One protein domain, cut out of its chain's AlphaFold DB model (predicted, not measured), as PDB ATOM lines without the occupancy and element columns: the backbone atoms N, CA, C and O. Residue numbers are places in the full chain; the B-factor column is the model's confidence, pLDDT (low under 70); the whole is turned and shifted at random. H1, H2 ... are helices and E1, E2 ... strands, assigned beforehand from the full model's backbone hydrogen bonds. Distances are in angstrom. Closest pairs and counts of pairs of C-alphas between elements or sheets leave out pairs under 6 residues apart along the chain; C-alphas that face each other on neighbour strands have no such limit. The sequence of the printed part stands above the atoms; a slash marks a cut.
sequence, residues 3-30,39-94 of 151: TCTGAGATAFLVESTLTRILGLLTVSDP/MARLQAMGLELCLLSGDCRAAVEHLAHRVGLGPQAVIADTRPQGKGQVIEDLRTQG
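Overview. This is residues 3 to 30 and 39 to 94 of the 151 residues of the protein "HAD family hydrolase" of Synechococcus sp. SB0675_bin_7 (UniProt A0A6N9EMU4). A long, narrow two-stranded hairpin, E2 and E3, reaches out from a loose group of three separate helices, with H2 at its base and H1 and H3 farther along. The short strand E1 lies beside the base of E2, and no helix touches another; between the helices run long stretches without named elements. The printed part has 84 residues, with three named strands followed by three named helices: E1, E2, E3, H1, H2, H3. The sheet order is E1, E2, E3, antiparallel throughout, and the class is mixed, helices and strands. The whole is loose, with a radius of gyration of the C-alphas of 17.0 A, and spans 56 by 28 by 17 A.

Arrangement. E1, residues 3 to 5, and E2, residues 9 to 17, form a hairpin, antiparallel at 142 degrees; N 5 and O 9 are within hydrogen-bond range at 3.2 A. E2 and E3, residues 20 to 28, form a second hairpin, antiparallel at 160 degrees, with N 12 and O 25 at 2.8 A and N 20 and O 17 at 3.0 A. These strands make a meander, each the antiparallel neighbour of the one before, with E1 and E3 as edge strands. H1, residues 39 to 44, is not on the sheet. H2, residues 57 to 66, only grazes the sheet with its residues 57 to 62; its closest C-alphas to E1 are those of Thr 5 and Ala 58, 6.9 A apart. H3, residues 80 to 92, is not on the sheet, and it is apart from H1 and H2; H1 and H2 are apart too. Residues 51 to 52 pair with residues 74 to 75, parallel. Each O i to N i+4 pair is within hydrogen-bond range in H1 and H2, and 8 of 9 are in H3.

Along the chain. E1 begins at C-alpha 3, (157.223, 121.123, 170.875). From first to last C-alpha E2 measures 24.5 A and E3 24.9 A; E3 ends at C-alpha 28, (162.929, 110.648, 166.683). H2 measures 14.2 A and H3 19.3 A, and H3 ends at C-alpha 92, (157.477, 97.852, 199.095).

Size, cuts and confidence. The C-alphas of Thr 19 and Gly 94, 56.6 A apart, are the two farthest apart. Residues 31 to 38 are not printed, and C-alphas 30 and 39 are 15.8 A apart across that cut. The links H1 to H2 and H2 to H3 are long, with 12 and 13 residues. Residues 87 to 94, of which 87 to 92 belong to H3, stand free. The mean pLDDT of the printed part is 81.9, and residues 3 to 10 are under 70.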
ATOM      1  N   THR A   3     158.519 121.779 170.683       54.69
ATOM      2  CA  THR A   3     157.223 121.123 170.875       54.69
ATOM      3  C   THR A   3     157.394 119.627 170.676       54.69
ATOM      4  O   THR A   3     158.081 119.159 169.766       54.69
ATOM      5  N   CYS A   4     156.809 118.861 171.587       54.38
ATOM      6  CA  CYS A   4     156.730 117.422 171.463       54.38
ATOM      7  C   CYS A   4     155.511 117.074 170.615       54.38
ATOM      8  O   CYS A   4     154.388 117.455 170.939       54.38
ATOM      9  N   THR A   5     155.736 116.374 169.509       56.25
ATOM     10  CA  THR A   5     154.652 115.982 168.603       56.25
ATOM     11  C   THR A   5     154.214 114.551 168.890       56.25
ATOM     12  O   THR A   5     155.021 113.704 169.276       56.25
ATOM     13  N   GLY A   6     152.929 114.257 168.672       52.72
ATOM     14  CA  GLY A   6     152.325 112.937 168.904       52.72
ATOM     15  C   GLY A   6     152.886 111.791 168.048       52.72
ATOM     16  O   GLY A   6     152.372 110.685 168.132       52.72
ATOM     17  N   ALA A   7     153.922 112.036 167.240       60.09
ATOM     18  CA  ALA A   7     154.649 111.039 166.453       60.09
ATOM     19  C   ALA A   7     155.850 110.417 167.198       60.09
ATOM     20  O   ALA A   7     156.619 109.665 166.604       60.09
ATOM     21  N   GLY A   8     156.058 110.746 168.481       58.94
ATOM     22  CA  GLY A   8     157.256 110.311 169.215       58.94
ATOM     23  C   GLY A   8     158.531 111.036 168.770       58.94
ATOM     24  O   GLY A   8     159.628 110.505 168.923       58.94
ATOM     25  N   ALA A   9     158.374 112.234 168.202       63.81
ATOM     26  CA  ALA A   9     159.456 113.056 167.686       63.81
ATOM     27  C   ALA A   9     159.514 114.404 168.417       63.81
ATOM     28  O   ALA A   9     158.493 115.071 168.639       63.81
ATOM     29  N   THR A  10     160.730 114.824 168.753       68.31
ATOM     30  CA  THR A  10     161.017 116.152 169.298       68.31
ATOM     31  C   THR A  10     161.243 117.116 168.142       68.31
ATOM     32  O   THR A  10     162.139 116.901 167.324       68.31
ATOM     33  N   ALA A  11     160.438 118.178 168.070       72.62
ATOM     34  CA  ALA A  11     160.531 119.177 167.017       72.62
ATOM     35  C   ALA A  11     161.268 120.438 167.502       72.62
ATOM     36  O   ALA A  11     160.983 120.991 168.569       72.62
ATOM     37  N   PHE A  12     162.217 120.896 166.692       77.56
ATOM     38  CA  PHE A  12     163.044 122.078 166.885       77.56
ATOM     39  C   PHE A  12     162.673 123.106 165.823       77.56
ATOM     40  O   PHE A  12     162.866 122.871 164.630       77.56
ATOM     41  N   LEU A  13     162.147 124.250 166.258       80.00
ATOM     42  CA  LEU A  13     161.939 125.392 165.377       80.00
ATOM     43  C   LEU A  13     163.262 126.145 165.212       80.00
ATOM     44  O   LEU A  13     163.850 126.569 166.208       80.00
ATOM     45  N   VAL A  14     163.723 126.292 163.970       82.56
ATOM     46  CA  VAL A  14     164.952 127.019 163.638       82.56
ATOM     47  C   VAL A  14     164.574 128.387 163.082       82.56
ATOM     48  O   VAL A  14     163.833 128.484 162.104       82.56
ATOM     49  N   GLU A  15     165.098 129.447 163.690       84.88
ATOM     50  CA  GLU A  15     164.833 130.842 163.325       84.88
ATOM     51  C   GLU A  15     166.167 131.573 163.123       84.88
ATOM     52  O   GLU A  15     167.108 131.358 163.885       84.88
ATOM     53  N   SER A  16     166.274 132.426 162.097       78.44
ATOM     54  CA  SER A  16     167.479 133.257 161.887       78.44
ATOM     55  C   SER A  16     167.426 134.574 162.652       78.44
ATOM     56  O   SER A  16     168.441 135.233 162.852       78.44
ATOM     57  N   THR A  17     166.217 135.035 162.955       77.50
ATOM     58  CA  THR A  17     165.906 136.364 163.492       77.50
ATOM     59  C   THR A  17     164.518 136.286 164.126       77.50
ATOM     60  O   THR A  17     163.739 135.417 163.740       77.50
ATOM     61  N   LEU A  18     164.176 137.206 165.038       72.12
ATOM     62  CA  LEU A  18     162.910 137.200 165.804       72.12
ATOM     63  C   LEU A  18     161.621 137.084 164.959       72.12
ATOM     64  O   LEU A  18     160.565 136.781 165.499       72.12
ATOM     65  N   THR A  19     161.686 137.338 163.651       76.62
ATOM     66  CA  THR A  19     160.540 137.320 162.732       76.62
ATOM     67  C   THR A  19     160.672 136.326 161.577       76.62
ATOM     68  O   THR A  19     159.769 136.254 160.744       76.62
ATOM     69  N   ARG A  20     161.772 135.561 161.479       82.94
ATOM     70  CA  ARG A  20     162.023 134.688 160.320       82.94
ATOM     71  C   ARG A  20     162.313 133.250 160.731       82.94
ATOM     72  O   ARG A  20     163.429 132.907 161.125       82.94
ATOM     73  N   ILE A  21     161.299 132.407 160.546       83.38
ATOM     74  CA  ILE A  21     161.403 130.951 160.648       83.38
ATOM     75  C   ILE A  21     162.151 130.427 159.417       83.38
ATOM     76  O   ILE A  21     161.761 130.697 158.282       83.38
ATOM     77  N   LEU A  22     163.238 129.692 159.652       85.06
ATOM     78  CA  LEU A  22     164.045 129.040 158.619       85.06
ATOM     79  C   LEU A  22     163.545 127.627 158.300       85.06
ATOM     80  O   LEU A  22     163.684 127.174 157.167       85.06
ATOM     81  N   GLY A  23     162.975 126.926 159.284       82.75
ATOM     82  CA  GLY A  23     162.452 125.575 159.096       82.75
ATOM     83  C   GLY A  23     162.215 124.815 160.400       82.75
ATOM     84  O   GLY A  23     162.404 125.342 161.498       82.75
ATOM     85  N   LEU A  24     161.799 123.554 160.258       84.38
ATOM     86  CA  LEU A  24     161.504 122.633 161.354       84.38
ATOM     87  C   LEU A  24     162.423 121.409 161.260       84.38
ATOM     88  O   LEU A  24     162.465 120.748 160.225       84.38
ATOM     89  N   LEU A  25     163.125 121.090 162.345       81.25
ATOM     90  CA  LEU A  25     163.926 119.873 162.469       81.25
ATOM     91  C   LEU A  25     163.244 118.917 163.451       81.25
ATOM     92  O   LEU A  25     162.985 119.286 164.592       81.25
ATOM     93  N   THR A  26     162.977 117.681 163.034       77.56
ATOM     94  CA  THR A  26     162.376 116.650 163.893       77.56
ATOM     95  C   THR A  26     163.373 115.538 164.188       77.56
ATOM     96  O   THR A  26     163.934 114.955 163.260       77.56
ATOM     97  N   VAL A  27     163.561 115.205 165.464       75.00
ATOM     98  CA  VAL A  27     164.423 114.107 165.922       75.00
ATOM     99  C   VAL A  27     163.556 113.042 166.587       75.00
ATOM    100  O   VAL A  27     162.774 113.362 167.479       75.00
ATOM    101  N   SER A  28     163.697 111.787 166.159       72.88
ATOM    102  CA  SER A  28     162.929 110.648 166.683       72.88
ATOM    103  C   SER A  28     163.878 109.483 166.958       72.88
ATOM    104  O   SER A  28     164.760 109.231 166.136       72.88
ATOM    105  N   ASP A  29     163.687 108.767 168.066       72.75
ATOM    106  CA  ASP A  29     164.430 107.534 168.355       72.75
ATOM    107  C   ASP A  29     163.629 106.319 167.847       72.75
ATOM    108  O   ASP A  29     162.511 106.070 168.319       72.75
ATOM    109  N   PRO A  30     164.114 105.589 166.826       78.81
ATOM    110  CA  PRO A  30     163.392 104.448 166.298       78.81
ATOM    111  C   PRO A  30     163.383 103.281 167.291       78.81
ATOM    112  O   PRO A  30     164.413 102.829 167.785       78.81
ATOM    113  N   MET A  39     158.042  92.393 173.974       92.44
ATOM    114  CA  MET A  39     157.018  92.846 174.921       92.44
ATOM    115  C   MET A  39     155.836  91.875 174.978       92.44
ATOM    116  O   MET A  39     155.451  91.451 176.067       92.44
ATOM    117  N   ALA A  40     155.343  91.423 173.822       91.12
ATOM    118  CA  ALA A  40     154.279  90.426 173.745       91.12
ATOM    119  C   ALA A  40     154.673  89.101 174.423       91.12
ATOM    120  O   ALA A  40     153.882  88.510 175.159       91.12
ATOM    121  N   ARG A  41     155.916  88.642 174.231       92.62
ATOM    122  CA  ARG A  41     156.418  87.421 174.878       92.62
ATOM    123  C   ARG A  41     156.484  87.562 176.398       92.62
ATOM    124  O   ARG A  41     156.120  86.624 177.103       92.62
ATOM    125  N   LEU A  42     156.936  88.708 176.900       91.56
ATOM    126  CA  LEU A  42     157.005  88.973 178.338       91.56
ATOM    127  C   LEU A  42     155.602  89.063 178.962       91.56
ATOM    128  O   LEU A  42     155.367  88.463 180.010       91.56
ATOM    129  N   GLN A  43     154.647  89.713 178.290       91.06
ATOM    130  CA  GLN A  43     153.241  89.728 178.716       91.06
ATOM    131  C   GLN A  43     152.635  88.318 178.725       91.06
ATOM    132  O   GLN A  43     151.962  87.944 179.682       91.06
ATOM    133  N   ALA A  44     152.926  87.491 177.713       92.56
ATOM    134  CA  ALA A  44     152.464  86.100 177.648       92.56
ATOM    135  C   ALA A  44     153.037  85.213 178.772       92.56
ATOM    136  O   ALA A  44     152.439  84.199 179.127       92.56
ATOM    137  N   MET A  45     154.174  85.599 179.360       93.12
ATOM    138  CA  MET A  45     154.721  84.963 180.564       93.12
ATOM    139  C   MET A  45     154.007  85.401 181.857       93.12
ATOM    140  O   MET A  45     154.353  84.906 182.929       93.12
ATOM    141  N   GLY A  46     153.020  86.298 181.772       89.81
ATOM    142  CA  GLY A  46     152.284  86.839 182.916       89.81
ATOM    143  C   GLY A  46     153.029  87.950 183.654       89.81
ATOM    144  O   GLY A  46     152.732  88.206 184.818       89.81
ATOM    145  N   LEU A  47     154.021  88.580 183.014       90.00
ATOM    146  CA  LEU A  47     154.756  89.694 183.604       90.00
ATOM    147  C   LEU A  47     153.991  91.002 183.399       90.00
ATOM    148  O   LEU A  47     153.595  91.344 182.284       90.00
ATOM    149  N   GLU A  48     153.842  91.762 184.476       89.38
ATOM    150  CA  GLU A  48     153.346  93.133 184.424       89.38
ATOM    151  C   GLU A  48     154.479  94.070 184.001       89.38
ATOM    152  O   GLU A  48     155.495  94.200 184.688       89.38
ATOM    153  N   LEU A  49     154.300  94.720 182.854       91.31
ATOM    154  CA  LEU A  49     155.292  95.603 182.251       91.31
ATOM    155  C   LEU A  49     154.924  97.064 182.500       91.31
ATOM    156  O   LEU A  49     153.756  97.430 182.415       91.31
ATOM    157  N   CYS A  50     155.931  97.896 182.758       90.38
ATOM    158  CA  CYS A  50     155.779  99.337 182.912       90.38
ATOM    159  C   CYS A  50     156.878 100.057 182.123       90.38
ATOM    160  O   CYS A  50     158.043  99.657 182.170       90.38
ATOM    161  N   LEU A  51     156.503 101.107 181.392       90.50
ATOM    162  CA  LEU A  51     157.422 101.976 180.667       90.50
ATOM    163  C   LEU A  51     157.667 103.248 181.481       90.50
ATOM    164  O   LEU A  51     156.749 104.040 181.684       90.50
ATOM    165  N   LEU A  52     158.917 103.456 181.898       89.31
ATOM    166  CA  LEU A  52     159.356 104.681 182.565       89.31
ATOM    167  C   LEU A  52     160.265 105.492 181.642       89.31
ATOM    168  O   LEU A  52     161.381 105.060 181.340       89.31
ATOM    169  N   SER A  53     159.839 106.695 181.258       86.25
ATOM    170  CA  SER A  53     160.692 107.631 180.518       86.25
ATOM    171  C   SER A  53     160.685 109.034 181.127       86.25
ATOM    172  O   SER A  53     159.752 109.441 181.820       86.25
ATOM    173  N   GLY A  54     161.785 109.752 180.894       84.00
ATOM    174  CA  GLY A  54     161.895 111.183 181.181       84.00
ATOM    175  C   GLY A  54     161.376 112.054 180.036       84.00
ATOM    176  O   GLY A  54     161.358 113.270 180.170       84.00
ATOM    177  N   ASP A  55     160.973 111.446 178.917       84.94
ATOM    178  CA  ASP A  55     160.413 112.176 177.786       84.94
ATOM    179  C   ASP A  55     159.001 112.685 178.084       84.94
ATOM    180  O   ASP A  55     158.306 112.238 179.004       84.94
ATOM    181  N   CYS A  56     158.563 113.610 177.238       83.56
ATOM    182  CA  CYS A  56     157.208 114.132 177.245       83.56
ATOM    183  C   CYS A  56     156.153 113.022 177.111       83.56
ATOM    184  O   CYS A  56     156.292 112.073 176.335       83.56
ATOM    185  N   ARG A  57     155.035 113.198 177.815       86.06
ATOM    186  CA  ARG A  57     153.942 112.222 177.863       86.06
ATOM    187  C   ARG A  57     153.460 111.764 176.485       86.06
ATOM    188  O   ARG A  57     153.357 110.563 176.265       86.06
ATOM    189  N   ALA A  58     153.272 112.692 175.546       84.38
ATOM    190  CA  ALA A  58     152.812 112.376 174.194       84.38
ATOM    191  C   ALA A  58     153.754 111.414 173.443       84.38
ATOM    192  O   ALA A  58     153.289 110.499 172.767       84.38
ATOM    193  N   ALA A  59     155.074 111.583 173.578       83.62
ATOM    194  CA  ALA A  59     156.034 110.690 172.930       83.62
ATOM    195  C   ALA A  59     156.048 109.304 173.582       83.62
ATOM    196  O   ALA A  59     156.068 108.292 172.881       83.62
ATOM    197  N   VAL A  60     155.998 109.250 174.915       87.62
ATOM    198  CA  VAL A  60     156.027 107.984 175.658       87.62
ATOM    199  C   VAL A  60     154.748 107.179 175.427       87.62
ATOM    200  O   VAL A  60     154.822 105.973 175.217       87.62
ATOM    201  N   GLU A  61     153.584 107.827 175.405       88.06
ATOM    202  CA  GLU A  61     152.306 107.179 175.086       88.06
ATOM    203  C   GLU A  61     152.288 106.651 173.646       88.06
ATOM    204  O   GLU A  61     151.862 105.519 173.409       88.06
ATOM    205  N   HIS A  62     152.821 107.421 172.690       87.00
ATOM    206  CA  HIS A  62     152.971 106.959 171.311       87.00
ATOM    207  C   HIS A  62     153.872 105.715 171.226       87.00
ATOM    208  O   HIS A  62     153.545 104.741 170.541       87.00
ATOM    209  N   LEU A  63     154.989 105.714 171.961       87.25
ATOM    210  CA  LEU A  63     155.905 104.578 172.036       87.25
ATOM    211  C   LEU A  63     155.237 103.347 172.659       87.25
ATOM    212  O   LEU A  63     155.335 102.249 172.114       87.25
ATOM    213  N   ALA A  64     154.537 103.546 173.776       89.31
ATOM    214  CA  ALA A  64     153.816 102.512 174.506       89.31
ATOM    215  C   ALA A  64     152.775 101.826 173.618       89.31
ATOM    216  O   ALA A  64     152.750 100.598 173.536       89.31
ATOM    217  N   HIS A  65     151.993 102.613 172.875       89.25
ATOM    218  CA  HIS A  65     151.022 102.090 171.922       89.25
ATOM    219  C   HIS A  65     151.689 101.208 170.856       89.25
ATOM    220  O   HIS A  65     151.222 100.106 170.576       89.25
ATOM    221  N   ARG A  66     152.832 101.640 170.305       87.75
ATOM    222  CA  ARG A  66     153.578 100.864 169.299       87.75
ATOM    223  C   ARG A  66     154.120  99.528 169.811       87.75
ATOM    224  O   ARG A  66     154.341  98.631 169.001       87.75
ATOM    225  N   VAL A  67     154.345  99.388 171.116       89.19
ATOM    226  CA  VAL A  67     154.817  98.137 171.735       89.19
ATOM    227  C   VAL A  67     153.711  97.343 172.441       89.19
ATOM    228  O   VAL A  67     154.006  96.329 173.068       89.19
ATOM    229  N   GLY A  68     152.448  97.772 172.334       88.19
ATOM    230  CA  GLY A  68     151.301  97.071 172.920       88.19
ATOM    231  C   GLY A  68     151.141  97.266 174.433       88.19
ATOM    232  O   GLY A  68     150.607  96.394 175.120       88.19
ATOM    233  N   LEU A  69     151.618  98.388 174.975       89.12
ATOM    234  CA  LEU A  69     151.375  98.787 176.359       89.12
ATOM    235  C   LEU A  69     150.175  99.733 176.448       89.12
ATOM    236  O   LEU A  69     150.039 100.670 175.663       89.12
ATOM    237  N   GLY A  70     149.319  99.503 177.445       86.62
ATOM    238  CA  GLY A  70     148.225 100.414 177.766       86.62
ATOM    239  C   GLY A  70     148.715 101.696 178.460       86.62
ATOM    240  O   GLY A  70     149.776 101.687 179.086       86.62
ATOM    241  N   PRO A  71     147.924 102.783 178.435       81.19
ATOM    242  CA  PRO A  71     148.307 104.075 179.017       81.19
ATOM    243  C   PRO A  71     148.520 104.029 180.538       81.19
ATOM    244  O   PRO A  71     149.303 104.803 181.071       81.19
ATOM    245  N   GLN A  72     147.879 103.087 181.239       81.88
ATOM    246  CA  GLN A  72     148.056 102.885 182.686       81.88
ATOM    247  C   GLN A  72     149.439 102.320 183.050       81.88
ATOM    248  O   GLN A  72     149.878 102.430 184.188       81.88
ATOM    249  N   ALA A  73     150.131 101.706 182.086       84.31
ATOM    250  CA  ALA A  73     151.457 101.126 182.267       84.31
ATOM    251  C   ALA A  73     152.588 102.119 181.939       84.31
ATOM    252  O   ALA A  73     153.749 101.716 181.841       84.31
ATOM    253  N   VAL A  74     152.268 103.400 181.735       89.31
ATOM    254  CA  VAL A  74     153.203 104.426 181.267       89.31
ATOM    255  C   VAL A  74     153.407 105.494 182.329       89.31
ATOM    256  O   VAL A  74     152.455 106.113 182.797       89.31
ATOM    257  N   ILE A  75     154.670 105.760 182.652       87.94
ATOM    258  CA  ILE A  75     155.073 106.845 183.542       87.94
ATOM    259  C   ILE A  75     156.054 107.734 182.771       87.94
ATOM    260  O   ILE A  75     157.195 107.353 182.496       87.94
ATOM    261  N   ALA A  76     155.574 108.910 182.377       87.75
ATOM    262  CA  ALA A  76     156.323 109.904 181.611       87.75
ATOM    263  C   ALA A  76     156.809 111.058 182.499       87.75
ATOM    264  O   ALA A  76     156.402 111.160 183.655       87.75
ATOM    265  N   ASP A  77     157.662 111.923 181.944       83.12
ATOM    266  CA  ASP A  77     158.205 113.109 182.625       83.12
ATOM    267  C   ASP A  77     158.903 112.784 183.965       83.12
ATOM    268  O   ASP A  77     158.880 113.534 184.945       83.12
ATOM    269  N   THR A  78     159.522 111.600 184.040       82.50
ATOM    270  CA  THR A  78     160.203 111.152 185.257       82.50
ATOM    271  C   THR A  78     161.647 111.628 185.298       82.50
ATOM    272  O   THR A  78     162.491 111.261 184.474       82.50
ATOM    273  N   ARG A  79     161.967 112.405 186.337       78.75
ATOM    274  CA  ARG A  79     163.354 112.750 186.675       78.75
ATOM    275  C   ARG A  79     164.130 111.495 187.098       78.75
ATOM    276  O   ARG A  79     163.516 110.552 187.603       78.75
ATOM    277  N   PRO A  80     165.471 111.478 186.977       75.19
ATOM    278  CA  PRO A  80     166.288 110.325 187.362       75.19
ATOM    279  C   PRO A  80     166.006 109.813 188.782       75.19
ATOM    280  O   PRO A  80     165.875 108.611 188.988       75.19
ATOM    281  N   GLN A  81     165.827 110.724 189.744       72.75
ATOM    282  CA  GLN A  81     165.479 110.397 191.131       72.75
ATOM    283  C   GLN A  81     164.089 109.749 191.244       72.75
ATOM    284  O   GLN A  81     163.901 108.816 192.019       72.75
ATOM    285  N   GLY A  82     163.129 110.203 190.432       76.31
ATOM    286  CA  GLY A  82     161.763 109.679 190.417       76.31
ATOM    287  C   GLY A  82     161.679 108.233 189.929       76.31
ATOM    288  O   GLY A  82     160.866 107.469 190.433       76.31
ATOM    289  N   LYS A  83     162.562 107.812 189.013       79.56
ATOM    290  CA  LYS A  83     162.606 106.415 188.544       79.56
ATOM    291  C   LYS A  83     162.982 105.444 189.665       79.56
ATOM    292  O   LYS A  83     162.389 104.375 189.763       79.56
ATOM    293  N   GLY A  84     163.933 105.832 190.519       80.75
ATOM    294  CA  GLY A  84     164.322 105.046 191.691       80.75
ATOM    295  C   GLY A  84     163.182 104.919 192.701       80.75
ATOM    296  O   GLY A  84     162.918 103.821 193.181       80.75
ATOM    297  N   GLN A  85     162.461 106.016 192.951       83.62
ATOM    298  CA  GLN A  85     161.307 106.017 193.852       83.62
ATOM    299  C   GLN A  85     160.221 105.044 193.383       83.62
ATOM    300  O   GLN A  85     159.787 104.207 194.162       83.62
ATOM    301  N   VAL A  86     159.864 105.065 192.092       84.62
ATOM    302  CA  VAL A  86     158.865 104.132 191.543       84.62
ATOM    303  C   VAL A  86     159.281 102.675 191.749       84.62
ATOM    304  O   VAL A  86     158.450 101.831 192.071       84.62
ATOM    305  N   ILE A  87     160.564 102.354 191.581       85.00
ATOM    306  CA  ILE A  87     161.058 100.989 191.793       85.00
ATOM    307  C   ILE A  87     160.914 100.590 193.263       85.00
ATOM    308  O   ILE A  87     160.425  99.497 193.541       85.00
ATOM    309  N   GLU A  88     161.303 101.457 194.196       85.06
ATOM    310  CA  GLU A  88     161.157 101.191 195.631       85.06
ATOM    311  C   GLU A  88     159.684 101.072 196.047       85.06
ATOM    312  O   GLU A  88     159.325 100.152 196.783       85.06
ATOM    313  N   ASP A  89     158.798 101.903 195.504       86.31
ATOM    314  CA  ASP A  89     157.358 101.825 195.758       86.31
ATOM    315  C   ASP A  89     156.784 100.478 195.274       86.31
ATOM    316  O   ASP A  89     156.031  99.812 195.985       86.31
ATOM    317  N   LEU A  90     157.199  99.993 194.099       84.94
ATOM    318  CA  LEU A  90     156.781  98.673 193.610       84.94
ATOM    319  C   LEU A  90     157.369  97.528 194.453       84.94
ATOM    320  O   LEU A  90     156.707  96.510 194.655       84.94
ATOM    321  N   ARG A  91     158.592  97.683 194.972       85.44
ATOM    322  CA  ARG A  91     159.224  96.691 195.856       85.44
ATOM    323  C   ARG A  91     158.552  96.631 197.226       85.44
ATOM    324  O   ARG A  91     158.337  95.536 197.740       85.44
ATOM    325  N   THR A  92     158.189  97.775 197.804       88.31
ATOM    326  CA  THR A  92     157.477  97.852 199.095       88.31
ATOM    327  C   THR A  92     156.070  97.261 199.027       88.31
ATOM    328  O   THR A  92     155.602  96.693 200.008       88.31
ATOM    329  N   GLN A  93     155.442  97.266 197.848       85.75
ATOM    330  CA  GLN A  93     154.203  96.525 197.569       85.75
ATOM    331  C   GLN A  93     154.401  94.996 197.479       85.75
ATOM    332  O   GLN A  93     153.465  94.268 197.153       85.75
ATOM    333  N   GLY A  94     155.611  94.485 197.733       85.38
ATOM    334  CA  GLY A  94     155.930  93.055 197.707       85.38
ATOM    335  C   GLY A  94     156.137  92.480 196.305       85.38
ATOM    336  O   GLY A  94     156.181  91.259 196.143       85.38
TER     337      GLY A  94